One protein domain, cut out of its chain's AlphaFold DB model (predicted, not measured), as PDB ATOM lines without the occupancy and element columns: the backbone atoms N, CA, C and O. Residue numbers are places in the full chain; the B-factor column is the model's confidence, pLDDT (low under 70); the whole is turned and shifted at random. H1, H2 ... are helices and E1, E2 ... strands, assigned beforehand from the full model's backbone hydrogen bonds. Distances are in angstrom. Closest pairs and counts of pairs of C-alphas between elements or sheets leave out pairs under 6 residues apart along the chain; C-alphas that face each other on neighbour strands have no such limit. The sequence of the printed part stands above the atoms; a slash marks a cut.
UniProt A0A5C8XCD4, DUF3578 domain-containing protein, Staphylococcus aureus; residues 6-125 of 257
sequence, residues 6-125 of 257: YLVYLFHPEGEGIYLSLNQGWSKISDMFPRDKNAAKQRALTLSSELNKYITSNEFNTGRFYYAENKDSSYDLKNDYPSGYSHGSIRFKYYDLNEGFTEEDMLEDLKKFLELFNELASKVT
ATOM      1  N   TYR A   6     -28.697  22.468  23.626       95.38
ATOM      2  CA  TYR A   6     -28.364  21.507  22.578       95.38
ATOM      3  C   TYR A   6     -29.239  21.719  21.341       95.38
ATOM      4  O   TYR A   6     -30.340  22.260  21.424       95.38
ATOM      5  N   LEU A   7     -28.748  21.257  20.192       96.75
ATOM      6  CA  LEU A   7     -29.545  21.142  18.974       96.75
ATOM      7  C   LEU A   7     -30.320  19.826  18.983       96.75
ATOM      8  O   LEU A   7     -29.786  18.786  19.379       96.75
ATOM      9  N   VAL A   8     -31.581  19.864  18.563       95.50
ATOM     10  CA  VAL A   8     -32.453  18.688  18.537       95.50
ATOM     11  C   VAL A   8     -33.463  18.768  17.399       95.50
ATOM     12  O   VAL A   8     -34.016  19.832  17.124       95.50
ATOM     13  N   TYR A   9     -33.730  17.615  16.785       95.12
ATOM     14  CA  TYR A   9     -34.927  17.401  15.982       95.12
ATOM     15  C   TYR A   9     -36.026  16.799  16.858       95.12
ATOM     16  O   TYR A   9     -35.843  15.735  17.453       95.12
ATOM     17  N   LEU A  10     -37.156  17.491  16.961       93.44
ATOM     18  CA  LEU A  10     -38.332  17.047  17.703       93.44
ATOM     19  C   LEU A  10     -39.426  16.697  16.703       93.44
ATOM     20  O   LEU A  10     -39.895  17.557  15.966       93.44
ATOM     21  N   PHE A  11     -39.833  15.436  16.675       91.06
ATOM     22  CA  PHE A  11     -40.925  14.999  15.814       91.06
ATOM     23  C   PHE A  11     -42.254  15.461  16.398       91.06
ATOM     24  O   PHE A  11     -42.489  15.325  17.603       91.06
ATOM     25  N   HIS A  12     -43.115  16.003  15.538       90.12
ATOM     26  CA  HIS A  12     -44.485  16.302  15.910       90.12
ATOM     27  C   HIS A  12     -45.153  15.012  16.427       90.12
ATOM     28  O   HIS A  12     -45.013  13.973  15.777       90.12
ATOM     29  N   PRO A  13     -45.857  15.026  17.575       85.62
ATOM     30  CA  PRO A  13     -46.431  13.816  18.166       85.62
ATOM     31  C   PRO A  13     -47.401  13.069  17.244       85.62
ATOM     32  O   PRO A  13     -47.465  11.846  17.288       85.62
ATOM     33  N   GLU A  14     -48.106  13.810  16.388       86.38
ATOM     34  CA  GLU A  14     -49.041  13.266  15.395       86.38
ATOM     35  C   GLU A  14     -48.368  12.972  14.038       86.38
ATOM     36  O   GLU A  14     -49.026  12.573  13.085       86.38
ATOM     37  N   GLY A  15     -47.047  13.156  13.927       86.69
ATOM     38  CA  GLY A  15     -46.287  12.852  12.709       86.69
ATOM     39  C   GLY A  15     -46.494  13.836  11.554       86.69
ATOM     40  O   GLY A  15     -46.171  13.507  10.421       86.69
ATOM     41  N   GLU A  16     -47.019  15.028  11.832       89.38
ATOM     42  CA  GLU A  16     -47.335  16.065  10.834       89.38
ATOM     43  C   GLU A  16     -46.103  16.867  10.391       89.38
ATOM     44  O   GLU A  16     -46.098  17.493   9.336       89.38
ATOM     45  N   GLY A  17     -45.031  16.826  11.178       93.00
ATOM     46  CA  GLY A  17     -43.833  17.593  10.893       93.00
ATOM     47  C   GLY A  17     -42.707  17.362  11.883       93.00
ATOM     48  O   GLY A  17     -42.754  16.480  12.747       93.00
ATOM     49  N   ILE A  18     -41.662  18.165  11.737       95.00
ATOM     50  CA  ILE A  18     -40.436  18.075  12.527       95.00
ATOM     51  C   ILE A  18     -40.034  19.487  12.945       95.00
ATOM     52  O   ILE A  18     -40.058  20.407  12.137       95.00
ATOM     53  N   TYR A  19     -39.616  19.676  14.190       95.56
ATOM     54  CA  TYR A  19     -38.986  20.913  14.640       95.56
ATOM     55  C   TYR A  19     -37.474  20.728  14.705       95.56
ATOM     56  O   TYR A  19     -37.005  19.826  15.395       95.56
ATOM     57  N   LEU A  20     -36.707  21.611  14.069       97.44
ATOM     58  CA  LEU A  20     -35.303  21.830  14.422       97.44
ATOM     59  C   LEU A  20     -35.258  22.917  15.490       97.44
ATOM     60  O   LEU A  20     -35.752  24.021  15.269       97.44
ATOM     61  N   SER A  21     -34.694  22.602  16.653       96.69
ATOM     62  CA  SER A  21     -34.675  23.507  17.799       96.69
ATOM     63  C   SER A  21     -33.291  23.574  18.435       96.69
ATOM     64  O   SER A  21     -32.660  22.549  18.700       96.69
ATOM     65  N   LEU A  22     -32.851  24.798  18.726       97.19
ATOM     66  CA  LEU A  22     -31.860  25.072  19.754       97.19
ATOM     67  C   LEU A  22     -32.636  25.142  21.065       97.19
ATOM     68  O   LEU A  22     -33.410  26.074  21.291       97.19
ATOM     69  N   ASN A  23     -32.472  24.117  21.889       95.56
ATOM     70  CA  ASN A  23     -33.312  23.862  23.049       95.56
ATOM     71  C   ASN A  23     -32.465  23.770  24.318       95.56
ATOM     72  O   ASN A  23     -31.265  23.507  24.260       95.56
ATOM     73  N   GLN A  24     -33.097  23.946  25.472       93.81
ATOM     74  CA  GLN A  24     -32.463  23.772  26.774       93.81
ATOM     75  C   GLN A  24     -32.932  22.504  27.500       93.81
ATOM     76  O   GLN A  24     -33.910  21.841  27.143       93.81
ATOM     77  N   GLY A  25     -32.204  22.130  28.549       90.75
ATOM     78  CA  GLY A  25     -32.519  20.984  29.391       90.75
ATOM     79  C   GLY A  25     -33.788  21.208  30.208       90.75
ATOM     80  O   GLY A  25     -33.752  21.850  31.252       90.75
ATOM     81  N   TRP A  26     -34.903  20.614  29.777       89.94
ATOM     82  CA  TRP A  26     -36.164  20.650  30.527       89.94
ATOM     83  C   TRP A  26     -36.057  19.980  31.902       89.94
ATOM     84  O   TRP A  26     -36.578  20.512  32.879       89.94
ATOM     85  N   SER A  27     -35.389  18.822  31.994       89.25
ATOM     86  CA  SER A  27     -35.366  18.015  33.222       89.25
ATOM     87  C   SER A  27     -34.852  18.798  34.425       89.25
ATOM     88  O   SER A  27     -35.525  18.814  35.446       89.25
ATOM     89  N   LYS A  28     -33.732  19.520  34.279       88.00
ATOM     90  CA  LYS A  28     -33.153  20.325  35.362       88.00
ATOM     91  C   LYS A  28     -34.150  21.323  35.948       88.00
ATOM     92  O   LYS A  28     -34.321  21.377  37.159       88.00
ATOM     93  N   ILE A  29     -34.854  22.055  35.087       90.44
ATOM     94  CA  ILE A  29     -35.874  23.024  35.505       90.44
ATOM     95  C   ILE A  29     -37.071  22.289  36.119       90.44
ATOM     96  O   ILE A  29     -37.557  22.649  37.183       90.44
ATOM     97  N   SER A  30     -37.533  21.213  35.484       89.88
ATOM     98  CA  SER A  30     -38.672  20.422  35.961       89.88
ATOM     99  C   SER A  30     -38.455  19.810  37.349       89.88
ATOM    100  O   SER A  30     -39.419  19.659  38.105       89.88
ATOM    101  N   ASP A  31     -37.210  19.453  37.665       90.19
ATOM    102  CA  ASP A  31     -36.797  18.857  38.935       90.19
ATOM    103  C   ASP A  31     -36.708  19.903  40.059       90.19
ATOM    104  O   ASP A  31     -36.938  19.564  41.219       90.19
ATOM    105  N   MET A  32     -36.468  21.181  39.729       88.56
ATOM    106  CA  MET A  32     -36.563  22.300  40.681       88.56
ATOM    107  C   MET A  32     -38.013  22.570  41.117       88.56
ATOM    108  O   MET A  32     -38.250  23.043  42.227       88.56
ATOM    109  N   PHE A  33     -38.994  22.215  40.279       87.75
ATOM    110  CA  PHE A  33     -40.422  22.421  40.544       87.75
ATOM    111  C   PHE A  33     -41.213  21.104  40.410       87.75
ATOM    112  O   PHE A  33     -42.057  20.945  39.520       87.75
ATOM    113  N   PRO A  34     -40.987  20.116  41.297       84.31
ATOM    114  CA  PRO A  34     -41.561  18.779  41.150       84.31
ATOM    115  C   PRO A  34     -43.089  18.757  41.298       84.31
ATOM    116  O   PRO A  34     -43.743  17.888  40.724       84.31
ATOM    117  N   ARG A  35     -43.657  19.712  42.049       85.12
ATOM    118  CA  ARG A  35     -45.098  19.812  42.341       85.12
ATOM    119  C   ARG A  35     -45.839  20.844  41.490       85.12
ATOM    120  O   ARG A  35     -47.060  20.792  41.439       85.12
ATOM    121  N   ASP A  36     -45.118  21.735  40.810       85.50
ATOM    122  CA  ASP A  36     -45.703  22.798  39.991       85.50
ATOM    123  C   ASP A  36     -45.043  22.839  38.608       85.50
ATOM    124  O   ASP A  36     -44.071  23.546  38.336       85.50
ATOM    125  N   LYS A  37     -45.599  22.040  37.695       85.44
ATOM    126  CA  LYS A  37     -45.110  21.967  36.316       85.44
ATOM    127  C   LYS A  37     -45.449  23.213  35.499       85.44
ATOM    128  O   LYS A  37     -44.765  23.474  34.514       85.44
ATOM    129  N   ASN A  38     -46.445  23.997  35.908       84.69
ATOM    130  CA  ASN A  38     -46.738  25.270  35.258       84.69
ATOM    131  C   ASN A  38     -45.662  26.299  35.605       84.69
ATOM    132  O   ASN A  38     -45.151  26.957  34.701       84.69
ATOM    133  N   ALA A  39     -45.243  26.371  36.873       86.56
ATOM    134  CA  ALA A  39     -44.073  27.149  37.266       86.56
ATOM    135  C   ALA A  39     -42.835  26.717  36.476       86.56
ATOM    136  O   ALA A  39     -42.197  27.571  35.865       86.56
ATOM    137  N   ALA A  40     -42.550  25.411  36.396       90.44
ATOM    138  CA  ALA A  40     -41.424  24.895  35.613       90.44
ATOM    139  C   ALA A  40     -41.452  25.372  34.149       90.44
ATOM    140  O   ALA A  40     -40.433  25.803  33.619       90.44
ATOM    141  N   LYS A  41     -42.620  25.314  33.493       89.50
ATOM    142  CA  LYS A  41     -42.808  25.771  32.105       89.50
ATOM    143  C   LYS A  41     -42.544  27.265  31.942       89.50
ATOM    144  O   LYS A  41     -41.883  27.654  30.984       89.50
ATOM    145  N   GLN A  42     -43.037  28.087  32.868       89.81
ATOM    146  CA  GLN A  42     -42.781  29.529  32.850       89.81
ATOM    147  C   GLN A  42     -41.290  29.820  33.011       89.81
ATOM    148  O   GLN A  42     -40.737  30.557  32.207       89.81
ATOM    149  N   ARG A  43     -40.616  29.152  33.956       91.75
ATOM    150  CA  ARG A  43     -39.165  29.289  34.140       91.75
ATOM    151  C   ARG A  43     -38.401  28.850  32.899       91.75
ATOM    152  O   ARG A  43     -37.505  29.558  32.459       91.75
ATOM    153  N   ALA A  44     -38.784  27.732  32.287       94.00
ATOM    154  CA  ALA A  44     -38.185  27.302  31.030       94.00
ATOM    155  C   ALA A  44     -38.303  28.392  29.951       94.00
ATOM    156  O   ALA A  44     -37.299  28.753  29.345       94.00
ATOM    157  N   LEU A  45     -39.485  28.982  29.778       93.69
ATOM    158  CA  LEU A  45     -39.675  30.062  28.813       93.69
ATOM    159  C   LEU A  45     -38.864  31.325  29.165       93.69
ATOM    160  O   LEU A  45     -38.292  31.955  28.279       93.69
ATOM    161  N   THR A  46     -38.774  31.681  30.448       93.94
ATOM    162  CA  THR A  46     -37.935  32.794  30.920       93.94
ATOM    163  C   THR A  46     -36.466  32.552  30.590       93.94
ATOM    164  O   THR A  46     -35.825  33.418  30.000       93.94
ATOM    165  N   LEU A  47     -35.930  31.372  30.911       95.31
ATOM    166  CA  LEU A  47     -34.531  31.055  30.638       95.31
ATOM    167  C   LEU A  47     -34.244  30.986  29.141       95.31
ATOM    168  O   LEU A  47     -33.196  31.456  28.711       95.31
ATOM    169  N   SER A  48     -35.165  30.451  28.335       95.56
ATOM    170  CA  SER A  48     -34.955  30.412  26.891       95.56
ATOM    171  C   SER A  48     -34.949  31.817  26.289       95.56
ATOM    172  O   SER A  48     -34.094  32.112  25.456       95.56
ATOM    173  N   SER A  49     -35.820  32.710  26.771       94.62
ATOM    174  CA  SER A  49     -35.809  34.137  26.427       94.62
ATOM    175  C   SER A  49     -34.505  34.823  26.848       94.62
ATOM    176  O   SER A  49     -33.912  35.562  26.064       94.62
ATOM    177  N   GLU A  50     -34.005  34.529  28.051       95.38
ATOM    178  CA  GLU A  50     -32.741  35.075  28.552       95.38
ATOM    179  C   GLU A  50     -31.546  34.618  27.709       95.38
ATOM    180  O   GLU A  50     -30.746  35.438  27.263       95.38
ATOM    181  N   LEU A  51     -31.452  33.320  27.406       96.06
ATOM    182  CA  LEU A  51     -30.411  32.768  26.536       96.06
ATOM    183  C   LEU A  51     -30.475  33.369  25.129       96.06
ATOM    184  O   LEU A  51     -29.442  33.609  24.504       96.06
ATOM    185  N   ASN A  52     -31.679  33.672  24.644       95.62
ATOM    186  CA  ASN A  52     -31.876  34.267  23.332       95.62
ATOM    187  C   ASN A  52     -31.253  35.666  23.200       95.62
ATOM    188  O   ASN A  52     -30.879  36.052  22.094       95.62
ATOM    189  N   LYS A  53     -31.077  36.406  24.307       94.75
ATOM    190  CA  LYS A  53     -30.401  37.720  24.316       94.75
ATOM    191  C   LYS A  53     -28.929  37.634  23.904       94.75
ATOM    192  O   LYS A  53     -28.357  38.624  23.458       94.75
ATOM    193  N   TYR A  54     -28.316  36.456  24.026       95.56
ATOM    194  CA  TYR A  54     -26.926  36.212  23.640       95.56
ATOM    195  C   TYR A  54     -26.777  35.792  22.173       95.56
ATOM    196  O   TYR A  54     -25.648  35.639  21.708       95.56
ATOM    197  N   ILE A  55     -27.877  35.618  21.442       95.00
ATOM    198  CA  ILE A  55     -27.886  35.140  20.058       95.00
ATOM    199  C   ILE A  55     -28.288  36.284  19.133       95.00
ATOM    200  O   ILE A  55     -29.278  36.977  19.376       95.00
ATOM    201  N   THR A  56     -27.552  36.455  18.038       91.94
ATOM    202  CA  THR A  56     -27.867  37.475  17.037       91.94
ATOM    203  C   THR A  56     -29.208  37.173  16.357       91.94
ATOM    204  O   THR A  56     -29.583  36.018  16.135       91.94
ATOM    205  N   SER A  57     -29.968  38.230  16.050       90.69
ATOM    206  CA  SER A  57     -31.254  38.107  15.355       90.69
ATOM    207  C   SER A  57     -31.097  37.390  14.012       90.69
ATOM    208  O   SER A  57     -30.144  37.642  13.280       90.69
ATOM    209  N   ASN A  58     -32.059  36.531  13.681       92.44
ATOM    210  CA  ASN A  58     -32.070  35.697  12.479       92.44
ATOM    211  C   ASN A  58     -33.517  35.378  12.059       92.44
ATOM    212  O   ASN A  58     -34.463  35.853  12.690       92.44
ATOM    213  N   GLU A  59     -33.681  34.592  10.995       93.12
ATOM    214  CA  GLU A  59     -34.979  34.215  10.428       93.12
ATOM    215  C   GLU A  59     -35.783  33.200  11.260       93.12
ATOM    216  O   GLU A  59     -36.954  32.962  10.962       93.12
ATOM    217  N   PHE A  60     -35.196  32.582  12.289       96.38
ATOM    218  CA  PHE A  60     -35.856  31.518  13.043       96.38
ATOM    219  C   PHE A  60     -36.752  32.042  14.165       96.38
ATOM    220  O   PHE A  60     -36.496  33.065  14.811       96.38
ATOM    221  N   ASN A  61     -37.795  31.265  14.448       96.00
ATOM    222  CA  ASN A  61     -38.791  31.594  15.455       96.00
ATOM    223  C   ASN A  61     -38.217  31.520  16.873       96.00
ATOM    224  O   ASN A  61     -37.206  30.866  17.134       96.00
ATOM    225  N   THR A  62     -38.894  32.195  17.800       93.81
ATOM    226  CA  THR A  62     -38.449  32.406  19.187       93.81
ATOM    227  C   THR A  62     -39.581  32.102  20.156       93.81
ATOM    228  O   THR A  62     -40.754  32.190  19.784       93.81
ATOM    229  N   GLY A  63     -39.239  31.788  21.404       90.06
ATOM    230  CA  GLY A  63     -40.214  31.433  22.430       90.06
ATOM    231  C   GLY A  63     -40.737  30.006  22.272       90.06
ATOM    232  O   GLY A  63     -40.120  29.164  21.616       90.06
ATOM    233  N   ARG A  64     -41.884  29.720  22.896       91.06
ATOM    234  CA  ARG A  64     -42.504  28.392  22.814       91.06
ATOM    235  C   ARG A  64     -43.159  28.164  21.455       91.06
ATOM    236  O   ARG A  64     -43.920  29.007  20.982       91.06
ATOM    237  N   PHE A  65     -42.929  26.991  20.881       91.75
ATOM    238  CA  PHE A  65     -43.741  26.498  19.771       91.75
ATOM    239  C   PHE A  65     -44.991  25.783  20.292       91.75
ATOM    240  O   PHE A  65     -45.069  25.427  21.469       91.75
ATOM    241  N   TYR A  66     -45.977  25.595  19.426       89.19
ATOM    242  CA  TYR A  66     -47.204  24.860  19.724       89.19
ATOM    243  C   TYR A  66     -47.311  23.702  18.747       89.19
ATOM    244  O   TYR A  66     -46.911  23.859  17.593       89.19
ATOM    245  N   TYR A  67     -47.814  22.567  19.220       85.50
ATOM    246  CA  TYR A  67     -48.025  21.394  18.379       85.50
ATOM    247  C   TYR A  67     -49.282  21.572  17.515       85.50
ATOM    248  O   TYR A  67     -49.246  21.303  16.327       85.50
ATOM    249  N   ALA A  68     -50.365  22.145  18.051       81.62
ATOM    250  CA  ALA A  68     -51.512  22.535  17.222       81.62
ATOM    251  C   ALA A  68     -51.590  24.054  17.018       81.62
ATOM    252  O   ALA A  68     -51.359  24.828  17.951       81.62
ATOM    253  N   GLU A  69     -51.990  24.498  15.819       76.31
ATOM    254  CA  GLU A  69     -52.145  25.926  15.487       76.31
ATOM    255  C   GLU A  69     -53.110  26.656  16.433       76.31
ATOM    256  O   GLU A  69     -52.855  27.774  16.888       76.31
ATOM    257  N   ASN A  70     -54.214  25.995  16.775       76.25
ATOM    258  CA  ASN A  70     -55.231  26.483  17.705       76.25
ATOM    259  C   ASN A  70     -54.815  26.355  19.187       76.25
ATOM    260  O   ASN A  70     -55.563  26.788  20.066       76.25
ATOM    261  N   LYS A  71     -53.623  25.805  19.468       78.62
ATOM    262  CA  LYS A  71     -53.038  25.640  20.808       78.62
ATOM    263  C   LYS A  71     -53.852  24.736  21.740       78.62
ATOM    264  O   LYS A  71     -53.715  24.850  22.959       78.62
ATOM    265  N   ASP A  72     -54.696  23.862  21.193       72.44
ATOM    266  CA  ASP A  72     -55.571  22.978  21.973       72.44
ATOM    267  C   ASP A  72     -55.087  21.525  22.043       72.44
ATOM    268  O   ASP A  72     -55.741  20.672  22.652       72.44
ATOM    269  N   SER A  73     -53.911  21.245  21.479       78.12
ATOM    270  CA  SER A  73     -53.347  19.906  21.489       78.12
ATOM    271  C   SER A  73     -53.162  19.392  22.912       78.12
ATOM    272  O   SER A  73     -52.692  20.100  23.812       78.12
ATOM    273  N   SER A  74     -53.425  18.100  23.120       77.31
ATOM    274  CA  SER A  74     -53.170  17.477  24.418       77.31
ATOM    275  C   SER A  74     -51.692  17.577  24.832       77.31
ATOM    276  O   SER A  74     -51.406  17.622  26.025       77.31
ATOM    277  N   TYR A  75     -50.762  17.700  23.876       79.31
ATOM    278  CA  TYR A  75     -49.329  17.886  24.134       79.31
ATOM    279  C   TYR A  75     -48.958  19.328  24.504       79.31
ATOM    280  O   TYR A  75     -47.953  19.541  25.183       79.31
ATOM    281  N   ASP A  76     -49.779  20.306  24.118       76.75
ATOM    282  CA  ASP A  76     -49.627  21.705  24.528       76.75
ATOM    283  C   ASP A  76     -50.197  21.934  25.935       76.75
ATOM    284  O   ASP A  76     -49.617  22.673  26.739       76.75
ATOM    285  N   LEU A  77     -51.309  21.262  26.244       70.56
ATOM    286  CA  LEU A  77     -52.069  21.434  27.483       70.56
ATOM    287  C   LEU A  77     -51.548  20.578  28.649       70.56
ATOM    288  O   LEU A  77     -51.603  21.011  29.802       70.56
ATOM    289  N   LYS A  78     -51.030  19.371  28.389       72.56
ATOM    290  CA  LYS A  78     -50.544  18.470  29.448       72.56
ATOM    291  C   LYS A  78     -49.194  18.903  30.012       72.56
ATOM    292  O   LYS A  78     -48.388  19.575  29.372       72.56
ATOM    293  N   ASN A  79     -48.918  18.476  31.241       65.62
ATOM    294  CA  ASN A  79     -47.660  18.722  31.955       65.62
ATOM    295  C   ASN A  79     -46.592  17.651  31.679       65.62
ATOM    296  O   ASN A  79     -45.811  17.303  32.562       65.62
ATOM    297  N   ASP A  80     -46.556  17.161  30.442       70.62
ATOM    298  CA  ASP A  80     -45.670  16.082  30.013       70.62
ATOM    299  C   ASP A  80     -44.418  16.615  29.296       70.62
ATOM    300  O   ASP A  80     -44.291  17.807  28.996       70.62
ATOM    301  N   TYR A  81     -43.481  15.710  29.000       76.81
ATOM    302  CA  TYR A  81     -42.218  16.019  28.319       76.81
ATOM    303  C   TYR A  81     -42.364  16.839  27.023       76.81
ATOM    304  O   TYR A  81     -41.595  17.792  26.876       76.81
ATOM    305  N   PRO A  82     -43.321  16.557  26.111       79.75
ATOM    306  CA  PRO A  82     -43.479  17.338  24.881       79.75
ATOM    307  C   PRO A  82     -43.725  18.827  25.145       79.75
ATOM    308  O   PRO A  82     -43.111  19.682  24.503       79.75
ATOM    309  N   SER A  83     -44.561  19.141  26.138       80.38
ATOM    310  CA  SER A  83     -44.841  20.519  26.545       80.38
ATOM    311  C   SER A  83     -43.595  21.188  27.136       80.38
ATOM    312  O   SER A  83     -43.327  22.357  26.867       80.38
ATOM    313  N   GLY A  84     -42.790  20.437  27.894       84.69
ATOM    314  CA  GLY A  84     -41.510  20.906  28.427       84.69
ATOM    315  C   GLY A  84     -40.511  21.311  27.339       84.69
ATOM    316  O   GLY A  84     -39.928  22.389  27.418       84.69
ATOM    317  N   TYR A  85     -40.353  20.492  26.293       87.56
ATOM    318  CA  TYR A  85     -39.468  20.811  25.163       87.56
ATOM    319  C   TYR A  85     -39.940  22.024  24.359       87.56
ATOM    320  O   TYR A  85     -39.110  22.812  23.912       87.56
ATOM    321  N   SER A  86     -41.256  22.204  24.226       91.25
ATOM    322  CA  SER A  86     -41.840  23.407  23.624       91.25
ATOM    323  C   SER A  86     -41.421  24.672  24.378       91.25
ATOM    324  O   SER A  86     -40.899  25.607  23.772       91.25
ATOM    325  N   HIS A  87     -41.553  24.684  25.707       92.38
ATOM    326  CA  HIS A  87     -41.195  25.843  26.531       92.38
ATOM    327  C   HIS A  87     -39.679  26.049  26.662       92.38
ATOM    328  O   HIS A  87     -39.238  27.160  26.934       92.38
ATOM    329  N   GLY A  88     -38.879  24.998  26.473       93.38
ATOM    330  CA  GLY A  88     -37.418  25.072  26.494       93.38
ATOM    331  C   GLY A  88     -36.776  25.589  25.205       93.38
ATOM    332  O   GLY A  88     -35.558  25.766  25.164       93.38
ATOM    333  N   SER A  89     -37.563  25.820  24.154       95.56
ATOM    334  CA  SER A  89     -37.047  26.278  22.868       95.56
ATOM    335  C   SER A  89     -36.500  27.705  22.958       95.56
ATOM    336  O   SER A  89     -37.193  28.620  23.404       95.56
ATOM    337  N   ILE A  90     -35.251  27.882  22.523       96.31
ATOM    338  CA  ILE A  90     -34.574  29.182  22.407       96.31
ATOM    339  C   ILE A  90     -34.818  29.732  20.996       96.31
ATOM    340  O   ILE A  90     -35.327  30.840  20.825       96.31
ATOM    341  N   ARG A  91     -34.511  28.911  19.982       97.00
ATOM    342  CA  ARG A  91     -34.809  29.148  18.562       97.00
ATOM    343  C   ARG A  91     -35.387  27.884  17.946       97.00
ATOM    344  O   ARG A  91     -34.957  26.784  18.308       97.00
ATOM    345  N   PHE A  92     -36.313  28.019  17.002       97.50
ATOM    346  CA  PHE A  92     -36.847  26.866  16.280       97.50
ATOM    347  C   PHE A  92     -37.308  27.174  14.852       97.50
ATOM    348  O   PHE A  92     -37.704  28.293  14.524       97.50
ATOM    349  N   LYS A  93     -37.316  26.129  14.024       97.00
ATOM    350  CA  LYS A  93     -37.978  26.069  12.716       97.00
ATOM    351  C   LYS A  93     -38.841  24.810  12.657       97.00
ATOM    352  O   LYS A  93     -38.429  23.780  13.185       97.00
ATOM    353  N   TYR A  94     -40.018  24.910  12.046       96.31
ATOM    354  CA  TYR A  94     -40.908  23.777  11.793       96.31
ATOM    355  C   TYR A  94     -40.848  23.390  10.314       96.31
ATOM    356  O   TYR A  94     -40.825  24.271   9.456       96.31
ATOM    357  N   TYR A  95     -40.812  22.090  10.046       95.44
ATOM    358  CA  TYR A  95     -40.895  21.495   8.720       95.44
ATOM    359  C   TYR A  95     -42.200  20.712   8.641       95.44
ATOM    360  O   TYR A  95     -42.336  19.683   9.308       95.44
ATOM    361  N   ASP A  96     -43.146  21.208   7.851       93.50
ATOM    362  CA  ASP A  96     -44.409  20.522   7.593       93.50
ATOM    363  C   ASP A  96     -44.186  19.412   6.555       93.50
ATOM    364  O   ASP A  96     -43.693  19.656   5.450       93.50
ATOM    365  N   LEU A  97     -44.529  18.173   6.911       91.75
ATOM    366  CA  LEU A  97     -44.380  17.027   6.013       91.75
ATOM    367  C   LEU A  97     -45.374  17.059   4.841       91.75
ATOM    368  O   LEU A  97     -45.120  16.412   3.826       91.75
ATOM    369  N   ASN A  98     -46.477  17.805   4.955       90.50
ATOM    370  CA  ASN A  98     -47.486  17.964   3.909       90.50
ATOM    371  C   ASN A  98     -47.122  19.054   2.895       90.50
ATOM    372  O   ASN A  98     -47.452  18.914   1.718       90.50
ATOM    373  N   GLU A  99     -46.455  20.128   3.328       89.31
ATOM    374  CA  GLU A  99     -45.955  21.175   2.418       89.31
ATOM    375  C   GLU A  99     -44.714  20.710   1.643       89.31
ATOM    376  O   GLU A  99     -44.477  21.151   0.516       89.31
ATOM    377  N   GLY A 100     -43.975  19.755   2.215       84.00
ATOM    378  CA  GLY A 100     -42.773  19.181   1.633       84.00
ATOM    379  C   GLY A 100     -41.538  20.056   1.859       84.00
ATOM    380  O   GLY A 100     -41.585  21.282   1.840       84.00
ATOM    381  N   PHE A 101     -40.403  19.401   2.073       92.50
ATOM    382  CA  PHE A 101     -39.084  20.015   2.221       92.50
ATOM    383  C   PHE A 101     -38.027  19.047   1.692       92.50
ATOM    384  O   PHE A 101     -38.274  17.841   1.589       92.50
ATOM    385  N   THR A 102     -36.851  19.561   1.347       93.81
ATOM    386  CA  THR A 102     -35.732  18.739   0.873       93.81
ATOM    387  C   THR A 102     -34.724  18.457   1.986       93.81
ATOM    388  O   THR A 102     -34.679  19.137   3.013       93.81
ATOM    389  N   GLU A 103     -33.897  17.429   1.788       93.25
ATOM    390  CA  GLU A 103     -32.773  17.153   2.688       93.25
ATOM    391  C   GLU A 103     -31.759  18.306   2.653       93.25
ATOM    392  O   GLU A 103     -31.200  18.680   3.686       93.25
ATOM    393  N   GLU A 104     -31.574  18.920   1.481       96.31
ATOM    394  CA  GLU A 104     -30.741  20.100   1.295       96.31
ATOM    395  C   GLU A 104     -31.214  21.285   2.149       96.31
ATOM    396  O   GLU A 104     -30.376  21.909   2.808       96.31
ATOM    397  N   ASP A 105     -32.528  21.545   2.211       94.12
ATOM    398  CA  ASP A 105     -33.100  22.600   3.063       94.12
ATOM    399  C   ASP A 105     -32.767  22.347   4.541       94.12
ATOM    400  O   ASP A 105     -32.225  23.213   5.232       94.12
ATOM    401  N   MET A 106     -33.020  21.122   5.020       95.44
ATOM    402  CA  MET A 106     -32.739  20.747   6.410       95.44
ATOM    403  C   MET A 106     -31.251  20.854   6.750       95.44
ATOM    404  O   MET A 106     -30.898  21.236   7.869       95.44
ATOM    405  N   LEU A 107     -30.374  20.496   5.809       97.06
ATOM    406  CA  LEU A 107     -28.929  20.575   5.984       97.06
ATOM    407  C   LEU A 107     -28.444  22.028   6.045       97.06
ATOM    408  O   LEU A 107     -27.552  22.337   6.841       97.06
ATOM    409  N   GLU A 108     -28.995  22.914   5.213       97.50
ATOM    410  CA  GLU A 108     -28.683  24.343   5.256       97.50
ATOM    411  C   GLU A 108     -29.112  24.953   6.593       97.50
ATOM    412  O   GLU A 108     -28.304  25.591   7.275       97.50
ATOM    413  N   ASP A 109     -30.346  24.693   7.018       97.88
ATOM    414  CA  ASP A 109     -30.851  25.180   8.296       97.88
ATOM    415  C   ASP A 109     -30.047  24.618   9.475       97.88
ATOM    416  O   ASP A 109     -29.718  25.357  10.402       97.88
ATOM    417  N   LEU A 110     -29.651  23.340   9.447       98.06
ATOM    418  CA  LEU A 110     -28.819  22.756  10.502       98.06
ATOM    419  C   LEU A 110     -27.465  23.464  10.631       98.06
ATOM    420  O   LEU A 110     -26.998  23.683  11.749       98.06
ATOM    421  N   LYS A 111     -26.840  23.855   9.513       98.06
ATOM    422  CA  LYS A 111     -25.597  24.645   9.536       98.06
ATOM    423  C   LYS A 111     -25.818  26.000  10.200       98.06
ATOM    424  O   LYS A 111     -25.034  26.371  11.069       98.06
ATOM    425  N   LYS A 112     -26.917  26.684   9.879       98.12
ATOM    426  CA  LYS A 112     -27.283  27.942  10.543       98.12
ATOM    427  C   LYS A 112     -27.524  27.732  12.041       98.12
ATOM    428  O   LYS A 112     -27.007  28.478  12.862       98.12
ATOM    429  N   PHE A 113     -28.222  26.668  12.440       98.19
ATOM    430  CA  PHE A 113     -28.406  26.332  13.857       98.19
ATOM    431  C   PHE A 113     -27.086  26.008  14.574       98.19
ATOM    432  O   PHE A 113     -26.940  26.346  15.750       98.19
ATOM    433  N   LEU A 114     -26.111  25.398  13.893       98.06
ATOM    434  CA  LEU A 114     -24.759  25.200  14.428       98.06
ATOM    435  C   LEU A 114     -24.037  26.529  14.662       98.06
ATOM    436  O   LEU A 114     -23.367  26.677  15.683       98.06
ATOM    437  N   GLU A 115     -24.192  27.506  13.769       97.69
ATOM    438  CA  GLU A 115     -23.662  28.859  13.972       97.69
ATOM    439  C   GLU A 115     -24.278  29.513  15.216       97.69
ATOM    440  O   GLU A 115     -23.539  30.003  16.070       97.69
ATOM    441  N   LEU A 116     -25.603  29.424  15.388       97.56
ATOM    442  CA  LEU A 116     -26.294  29.938  16.582       97.56
ATOM    443  C   LEU A 116     -25.853  29.231  17.866       97.56
ATOM    444  O   LEU A 116     -25.659  29.871  18.900       97.56
ATOM    445  N   PHE A 117     -25.680  27.908  17.811       97.38
ATOM    446  CA  PHE A 117     -25.172  27.131  18.937       97.38
ATOM    447  C   PHE A 117     -23.757  27.578  19.323       97.38
ATOM    448  O   PHE A 117     -23.488  27.794  20.502       97.38
ATOM    449  N   ASN A 118     -22.866  27.752  18.344       97.06
ATOM    450  CA  ASN A 118     -21.494  28.201  18.580       97.06
ATOM    451  C   ASN A 118     -21.445  29.637  19.115       97.06
ATOM    452  O   ASN A 118     -20.661  29.927  20.019       97.06
ATOM    453  N   GLU A 119     -22.299  30.526  18.603       97.38
ATOM    454  CA  GLU A 119     -22.437  31.885  19.119       97.38
ATOM    455  C   GLU A 119     -22.845  31.864  20.596       97.38
ATOM    456  O   GLU A 119     -22.163  32.466  21.430       97.38
ATOM    457  N   LEU A 120     -23.908  31.126  20.935       97.12
ATOM    458  CA  LEU A 120     -24.359  30.987  22.317       97.12
ATOM    459  C   LEU A 120     -23.254  30.388  23.194       97.12
ATOM    460  O   LEU A 120     -22.963  30.928  24.257       97.12
ATOM    461  N   ALA A 121     -22.588  29.328  22.729       96.12
ATOM    462  CA  ALA A 121     -21.514  28.661  23.461       96.12
ATOM    463  C   ALA A 121     -20.283  29.538  23.699       96.12
ATOM    464  O   ALA A 121     -19.623  29.393  24.729       96.12
ATOM    465  N   SER A 122     -20.003  30.484  22.802       96.88
ATOM    466  CA  SER A 122     -18.916  31.450  22.985       96.88
ATOM    467  C   SER A 122     -19.182  32.463  24.109       96.88
ATOM    468  O   SER A 122     -18.236  32.993  24.689       96.88
ATOM    469  N   LYS A 123     -20.458  32.717  24.436       97.06
ATOM    470  CA  LYS A 123     -20.896  33.737  25.409       97.06
ATOM    471  C   LYS A 123     -21.402  33.134  26.720       97.06
ATOM    472  O   LYS A 123     -21.204  33.708  27.787       97.06
ATOM    473  N   VAL A 124     -22.047  31.973  26.650       96.25
ATOM    474  CA  VAL A 124     -22.700  31.299  27.773       96.25
ATOM    475  C   VAL A 124     -22.018  29.962  28.013       96.25
ATOM    476  O   VAL A 124     -22.411  28.921  27.489       96.25
ATOM    477  N   THR A 125     -20.984  29.982  28.850       94.50
ATOM    478  CA  THR A 125     -20.315  28.753  29.294       94.50
ATOM    479  C   THR A 125     -21.246  27.890  30.146       94.50
ATOM    480  O   THR A 125     -22.293  28.344  30.609       94.50
TER     481      THR A 125
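AT A GLANCE: This is residues 6 to 125 of the 257 residues of the protein "DUF3578 domain-containing protein" of Staphylococcus aureus (UniProt A0A5C8XCD4). A small three-stranded sheet has one long helix, H5, running along one face, while the short helix H4 packs on the opposite face and joins H1 and H2 in a crossed cluster at one end of the sheet. There are 120 printed residues with five named helices and three named strands, in the order E1, E2, H1, H2, H3, H4, E3, H5; the sheet runs E1, E2, E3, antiparallel, and the class is mixed. The whole is compact, with a radius of gyration of the C-alphas of 14.3 A, and flat, spanning 43 by 36 by 19 A.

HOW THE PARTS SIT: E1, residues 6 to 11, and E2, residues 17 to 24, form an antiparallel hairpin, with N 8 and O 21 within hydrogen-bond range at 2.9 A. E2 bends by 55 degrees at residue 21. Its other antiparallel neighbour is E3, residues 89 to 96, with N 20 and O 93 within range at 2.9 A. H1, residues 26 to 32, touches residues 37 to 44 of H2, residues 37 to 52, at a steep tilt of 57 degrees; their closest C-alphas, Ser 30 and Ala 40, are 5.3 A apart. H2 stands at the sheet's level, its closest C-alphas to E3 being Ser 48 and Ile 90, 4.7 A. H3, residues 74 to 77, touches H4, residues 81 to 87, only at the corner, closest at C-alphas 76 and 83, 5.3 A. H5, residues 103 to 123, lies over E2 at a height over the sheet of 9.1 A. Every O i to N i+4 pair is within range in H1, H2, H4 and H5; H3 is too short for one.

IN THESE COORDINATES: E1 begins at C-alpha 6 (-28.364, 21.507, 22.578). E2 measures 20.5 A, H2 22.2 A and H5 30.5 A, ending at C-alpha 123 (-20.896, 33.737, 25.409).

THE WHOLE: The printed part has no cut. The link from H2 to H3 is long, residues 53 to 73. Residue 79 is under 70 in pLDDT.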